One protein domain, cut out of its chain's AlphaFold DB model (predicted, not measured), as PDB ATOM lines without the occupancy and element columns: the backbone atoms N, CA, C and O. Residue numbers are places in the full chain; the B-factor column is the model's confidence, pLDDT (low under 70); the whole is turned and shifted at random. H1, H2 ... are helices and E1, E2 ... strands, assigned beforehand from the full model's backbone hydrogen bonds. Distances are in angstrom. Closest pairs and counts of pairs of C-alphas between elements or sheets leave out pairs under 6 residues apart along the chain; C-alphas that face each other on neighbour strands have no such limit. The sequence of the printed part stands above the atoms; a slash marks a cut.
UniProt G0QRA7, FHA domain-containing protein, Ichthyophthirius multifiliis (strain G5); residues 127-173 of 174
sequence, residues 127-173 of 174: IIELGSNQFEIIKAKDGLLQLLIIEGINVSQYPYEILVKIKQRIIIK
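Overview. This is residues 127 to 173 of the 174 residues of the protein "FHA domain-containing protein" of Ichthyophthirius multifiliis (strain G5) (UniProt G0QRA7). A small antiparallel sheet of three strands, a long hairpin of E2 and E3 with the short E1 along the E2 edge of that hairpin, has a short helix, H1, set off beyond its other edge, that of E3, across an open gap. The chain leaves the end of E3, swings out to H1 and comes back in a tail whose residues 171 to 172 pair with the start of E3, making an open loop. The 47 printed residues hold three named strands and one named helix in the order E1, E2, E3, H1, with sheet order E1, E2, E3; the class is mixed, helices and strands. The whole is flat, spanning 29 by 24 by 13 A, and only just compact, close to loose, with a radius of gyration of the C-alphas of 11.2 A.

Along the chain. E1 is residues 127 to 130, 9.9 A long, from C-alpha 127 at (23.836, -24.153, 10.145). E2, residues 133 to 139, is 19.6 A long, and E3, residues 145 to 151, is 18.3 A. H1, residues 160 to 167, is 10.3 A long and ends with C-alpha 167 at (13.592, -40.359, 18.750).

Arrangement. The three strands form a meander, each the antiparallel neighbour of the one before. E1 and E2 are a hairpin at 146 degrees, with N 128 and O 135 2.8 A apart. E2 and E3 are a hairpin at 147 degrees, with N 148 and O 136 2.8 A apart. Residues 145 to 146 of E3 pair antiparallel with residues 171 to 172. H1 is not on the sheet, with 0 pairs of C-alphas within 10 A, and is apart from E1 and E2. In H1 every O i to N i+4 pair is within hydrogen-bond range.

Size, cuts and confidence. The two C-alphas farthest apart, of Gly 131 and Asp 142, are 29.5 A apart. The printed part has no cut and no long link. Mean pLDDT of the printed part is 70.9; residue 152 and residues 154 to 173 are under 70.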
ATOM      1  N   ILE A 127      23.874 -22.976  11.012       90.62
ATOM      2  CA  ILE A 127      23.836 -24.153  10.145       90.62
ATOM      3  C   ILE A 127      25.222 -24.797  10.143       90.62
ATOM      4  O   ILE A 127      26.233 -24.123   9.944       90.62
ATOM      5  N   ILE A 128      25.261 -26.101  10.387       90.50
ATOM      6  CA  ILE A 128      26.463 -26.925  10.330       90.50
ATOM      7  C   ILE A 128      26.367 -27.811   9.098       90.50
ATOM      8  O   ILE A 128      25.427 -28.595   8.972       90.50
ATOM      9  N   GLU A 129      27.372 -27.725   8.234       89.00
ATOM     10  CA  GLU A 129      27.531 -28.616   7.090       89.00
ATOM     11  C   GLU A 129      28.618 -29.662   7.376       89.00
ATOM     12  O   GLU A 129      29.747 -29.327   7.743       89.00
ATOM     13  N   LEU A 130      28.263 -30.942   7.235       83.44
ATOM     14  CA  LEU A 130      29.153 -32.092   7.412       83.44
ATOM     15  C   LEU A 130      29.006 -33.043   6.219       83.44
ATOM     16  O   LEU A 130      28.080 -33.860   6.154       83.44
ATOM     17  N   GLY A 131      29.941 -32.952   5.271       85.75
ATOM     18  CA  GLY A 131      29.822 -33.661   3.996       85.75
ATOM     19  C   GLY A 131      28.624 -33.122   3.216       85.75
ATOM     20  O   GLY A 131      28.523 -31.923   3.017       85.75
ATOM     21  N   SER A 132      27.699 -33.998   2.824       83.56
ATOM     22  CA  SER A 132      26.438 -33.634   2.158       83.56
ATOM     23  C   SER A 132      25.256 -33.472   3.126       83.56
ATOM     24  O   SER A 132      24.106 -33.594   2.712       83.56
ATOM     25  N   ASN A 133      25.516 -33.321   4.430       83.81
ATOM     26  CA  ASN A 133      24.473 -33.213   5.450       83.81
ATOM     27  C   ASN A 133      24.478 -31.822   6.063       83.81
ATOM     28  O   ASN A 133      25.544 -31.308   6.410       83.81
ATOM     29  N   GLN A 134      23.289 -31.269   6.279       88.62
ATOM     30  CA  GLN A 134      23.114 -29.958   6.893       88.62
ATOM     31  C   GLN A 134      22.239 -30.049   8.139       88.62
ATOM     32  O   GLN A 134      21.216 -30.740   8.148       88.62
ATOM     33  N   PHE A 135      22.641 -29.327   9.186       89.25
ATOM     34  CA  PHE A 135      21.940 -29.289  10.465       89.25
ATOM     35  C   PHE A 135      21.777 -27.865  10.976       89.25
ATOM     36  O   PHE A 135      22.760 -27.137  11.070       89.25
ATOM     37  N   GLU A 136      20.576 -27.496  11.405       89.38
ATOM     38  CA  GLU A 136      20.327 -26.234  12.098       89.38
ATOM     39  C   GLU A 136      20.365 -26.421  13.617       89.38
ATOM     40  O   GLU A 136      19.772 -27.353  14.168       89.38
ATOM     41  N   ILE A 137      21.028 -25.507  14.321       89.69
ATOM     42  CA  ILE A 137      20.987 -25.439  15.779       89.69
ATOM     43  C   ILE A 137      19.682 -24.774  16.218       89.69
ATOM     44  O   ILE A 137      19.513 -23.565  16.070       89.69
ATOM     45  N   ILE A 138      18.790 -25.533  16.846       86.69
ATOM     46  CA  ILE A 138      17.526 -25.031  17.400       86.69
ATOM     47  C   ILE A 138      17.500 -25.149  18.928       86.69
ATOM     48  O   ILE A 138      18.203 -25.963  19.532       86.69
ATOM     49  N   LYS A 139      16.670 -24.329  19.580       86.12
ATOM     50  CA  LYS A 139      16.462 -24.392  21.034       86.12
ATOM     51  C   LYS A 139      15.356 -25.390  21.378       86.12
ATOM     52  O   LYS A 139      14.238 -25.283  20.882       86.12
ATOM     53  N   ALA A 140      15.646 -26.320  22.282       81.00
ATOM     54  CA  ALA A 140      14.668 -27.242  22.845       81.00
ATOM     55  C   ALA A 140      13.860 -26.604  23.988       81.00
ATOM     56  O   ALA A 140      14.300 -25.644  24.627       81.00
ATOM     57  N   LYS A 141      12.709 -27.210  24.312       74.62
ATOM     58  CA  LYS A 141      11.824 -26.778  25.416       74.62
ATOM     59  C   LYS A 141      12.517 -26.727  26.786       74.62
ATOM     60  O   LYS A 141      12.147 -25.903  27.611       74.62
ATOM     61  N   ASP A 142      13.563 -27.527  26.983       78.31
ATOM     62  CA  ASP A 142      14.235 -27.685  28.280       78.31
ATOM     63  C   ASP A 142      15.520 -26.833  28.389       78.31
ATOM     64  O   ASP A 142      16.371 -27.082  29.237       78.31
ATOM     65  N   GLY A 143      15.707 -25.855  27.490       71.31
ATOM     66  CA  GLY A 143      16.894 -24.984  27.462       71.31
ATOM     67  C   GLY A 143      18.125 -25.588  26.774       71.31
ATOM     68  O   GLY A 143      19.158 -24.933  26.680       71.31
ATOM     69  N   LEU A 144      18.000 -26.808  26.260       78.50
ATOM     70  CA  LEU A 144      19.052 -27.537  25.555       78.50
ATOM     71  C   LEU A 144      19.126 -27.147  24.073       78.50
ATOM     72  O   LEU A 144      18.135 -26.689  23.503       78.50
ATOM     73  N   LEU A 145      20.276 -27.371  23.434       81.44
ATOM     74  CA  LEU A 145      20.410 -27.247  21.981       81.44
ATOM     75  C   LEU A 145      20.086 -28.580  21.296       81.44
ATOM     76  O   LEU A 145      20.430 -29.654  21.800       81.44
ATOM     77  N   GLN A 146      19.419 -28.499  20.147       80.50
ATOM     78  CA  GLN A 146      19.095 -29.623  19.269       80.50
ATOM     79  C   GLN A 146      19.609 -29.349  17.855       80.50
ATOM     80  O   GLN A 146      19.605 -28.208  17.404       80.50
ATOM     81  N   LEU A 147      20.032 -30.408  17.165       82.75
ATOM     82  CA  LEU A 147      20.401 -30.380  15.749       82.75
ATOM     83  C   LEU A 147      19.200 -30.832  14.913       82.75
ATOM     84  O   LEU A 147      18.848 -32.013  14.925       82.75
ATOM     85  N   LEU A 148      18.571 -29.900  14.206       82.69
ATOM     86  CA  LEU A 148      17.527 -30.190  13.230       82.69
ATOM     87  C   LEU A 148      18.177 -30.576  11.904       82.69
ATOM     88  O   LEU A 148      18.951 -29.801  11.360       82.69
ATOM     89  N   ILE A 149      17.857 -31.751  11.373       84.19
ATOM     90  CA  ILE A 149      18.340 -32.184  10.055       84.19
ATOM     91  C   ILE A 149      17.614 -31.366   8.983       84.19
ATOM     92  O   ILE A 149      16.389 -31.433   8.894       84.19
ATOM     93  N   ILE A 150      18.375 -30.634   8.170       83.31
ATOM     94  CA  ILE A 150      17.877 -29.944   6.975       83.31
ATOM     95  C   ILE A 150      18.036 -30.859   5.756       83.31
ATOM     96  O   ILE A 150      17.093 -31.036   4.990       83.31
ATOM     97  N   GLU A 151      19.207 -31.487   5.603       80.69
ATOM     98  CA  GLU A 151      19.548 -32.285   4.421       80.69
ATOM     99  C   GLU A 151      20.454 -33.482   4.768       80.69
ATOM    100  O   GLU A 151      21.213 -33.446   5.740       80.69
ATOM    101  N   GLY A 152      20.375 -34.547   3.961       69.81
ATOM    102  CA  GLY A 152      21.389 -35.608   3.871       69.81
ATOM    103  C   GLY A 152      21.163 -36.858   4.728       69.81
ATOM    104  O   GLY A 152      21.555 -37.953   4.324       69.81
ATOM    105  N   ILE A 153      20.473 -36.757   5.868       72.06
ATOM    106  CA  ILE A 153      20.265 -37.926   6.734       72.06
ATOM    107  C   ILE A 153      18.952 -38.640   6.415       72.06
ATOM    108  O   ILE A 153      17.865 -38.185   6.777       72.06
ATOM    109  N   ASN A 154      19.059 -39.850   5.861       65.81
ATOM    110  CA  ASN A 154      17.953 -40.797   5.861       65.81
ATOM    111  C   ASN A 154      17.914 -41.570   7.187       65.81
ATOM    112  O   ASN A 154      18.545 -42.614   7.353       65.81
ATOM    113  N   VAL A 155      17.135 -41.050   8.137       65.25
ATOM    114  CA  VAL A 155      17.014 -41.607   9.493       65.25
ATOM    115  C   VAL A 155      16.597 -43.087   9.469       65.25
ATOM    116  O   VAL A 155      17.011 -43.845  10.338       65.25
ATOM    117  N   SER A 156      15.861 -43.545   8.448       58.66
ATOM    118  CA  SER A 156      15.410 -44.944   8.338       58.66
ATOM    119  C   SER A 156      16.534 -45.980   8.193       58.66
ATOM    120  O   SER A 156      16.296 -47.160   8.432       58.66
ATOM    121  N   GLN A 157      17.749 -45.555   7.838       59.81
ATOM    122  CA  GLN A 157      18.900 -46.446   7.655       59.81
ATOM    123  C   GLN A 157      19.696 -46.682   8.944       59.81
ATOM    124  O   GLN A 157      20.623 -47.491   8.960       59.81
ATOM    125  N   TYR A 158      19.348 -45.997  10.035       64.25
ATOM    126  CA  TYR A 158      20.030 -46.199  11.306       64.25
ATOM    127  C   TYR A 158      19.579 -47.505  11.969       64.25
ATOM    128  O   TYR A 158      18.387 -47.826  11.957       64.25
ATOM    129  N   PRO A 159      20.502 -48.231  12.628       67.50
ATOM    130  CA  PRO A 159      20.154 -49.325  13.523       67.50
ATOM    131  C   PRO A 159      19.051 -48.912  14.503       67.50
ATOM    132  O   PRO A 159      19.068 -47.797  15.031       67.50
ATOM    133  N   TYR A 160      18.118 -49.822  14.787       58.44
ATOM    134  CA  TYR A 160      16.956 -49.544  15.643       58.44
ATOM    135  C   TYR A 160      17.342 -48.977  17.023       58.44
ATOM    136  O   TYR A 160      16.693 -48.071  17.536       58.44
ATOM    137  N   GLU A 161      18.458 -49.428  17.593       56.19
ATOM    138  CA  GLU A 161      18.998 -48.918  18.860       56.19
ATOM    139  C   GLU A 161      19.381 -47.431  18.795       56.19
ATOM    140  O   GLU A 161      19.184 -46.677  19.753       56.19
ATOM    141  N   ILE A 162      19.894 -46.988  17.646       58.91
ATOM    142  CA  ILE A 162      20.238 -45.589  17.391       58.91
ATOM    143  C   ILE A 162      18.964 -44.789  17.100       58.91
ATOM    144  O   ILE A 162      18.819 -43.676  17.602       58.91
ATOM    145  N   LEU A 163      17.993 -45.371  16.390       53.69
ATOM    146  CA  LEU A 163      16.677 -44.768  16.157       53.69
ATOM    147  C   LEU A 163      15.924 -44.464  17.456       53.69
ATOM    148  O   LEU A 163      15.317 -43.399  17.569       53.69
ATOM    149  N   VAL A 164      15.976 -45.360  18.446       54.41
ATOM    150  CA  VAL A 164      15.372 -45.137  19.771       54.41
ATOM    151  C   VAL A 164      16.046 -43.960  20.486       54.41
ATOM    152  O   VAL A 164      15.346 -43.111  21.034       54.41
ATOM    153  N   LYS A 165      17.379 -43.837  20.404       55.12
ATOM    154  CA  LYS A 165      18.125 -42.686  20.953       55.12
ATOM    155  C   LYS A 165      17.822 -41.375  20.216       55.12
ATOM    156  O   LYS A 165      17.620 -40.352  20.861       55.12
ATOM    157  N   ILE A 166      17.726 -41.397  18.886       53.44
ATOM    158  CA  ILE A 166      17.401 -40.222  18.056       53.44
ATOM    159  C   ILE A 166      15.962 -39.749  18.315       53.44
ATOM    160  O   ILE A 166      15.732 -38.554  18.509       53.44
ATOM    161  N   LYS A 167      14.992 -40.673  18.404       51.12
ATOM    162  CA  LYS A 167      13.592 -40.359  18.750       51.12
ATOM    163  C   LYS A 167      13.434 -39.803  20.170       51.12
ATOM    164  O   LYS A 167      12.462 -39.101  20.434       51.12
ATOM    165  N   GLN A 168      14.394 -40.057  21.061       46.09
ATOM    166  CA  GLN A 168      14.437 -39.516  22.426       46.09
ATOM    167  C   GLN A 168      15.159 -38.156  22.547       46.09
ATOM    168  O   GLN A 168      15.298 -37.649  23.658       46.09
ATOM    169  N   ARG A 169      15.454 -37.501  21.408       50.53
ATOM    170  CA  ARG A 169      16.089 -36.179  21.209       50.53
ATOM    171  C   ARG A 169      17.621 -36.241  21.144       50.53
ATOM    172  O   ARG A 169      18.287 -36.617  22.103       50.53
ATOM    173  N   ILE A 170      18.185 -35.741  20.038       50.00
ATOM    174  CA  ILE A 170      19.599 -35.342  19.953       50.00
ATOM    175  C   ILE A 170      19.757 -34.070  20.797       50.00
ATOM    176  O   ILE A 170      19.628 -32.954  20.307       50.00
ATOM    177  N   ILE A 171      19.923 -34.251  22.103       47.69
ATOM    178  CA  ILE A 171      20.184 -33.185  23.068       47.69
ATOM    179  C   ILE A 171      21.698 -33.052  23.205       47.69
ATOM    180  O   ILE A 171      22.348 -33.968  23.708       47.69
ATOM    181  N   ILE A 172      22.256 -31.907  22.815       43.22
ATOM    182  CA  ILE A 172      23.620 -31.543  23.208       43.22
ATOM    183  C   ILE A 172      23.504 -30.772  24.523       43.22
ATOM    184  O   ILE A 172      22.941 -29.674  24.562       43.22
ATOM    185  N   LYS A 173      23.990 -31.367  25.618       36.75
ATOM    186  CA  LYS A 173      24.230 -30.634  26.866       36.75
ATOM    187  C   LYS A 173      25.537 -29.861  26.700       36.75
ATOM    188  O   LYS A 173      26.566 -30.484  26.443       36.75
TER     189      LYS A 173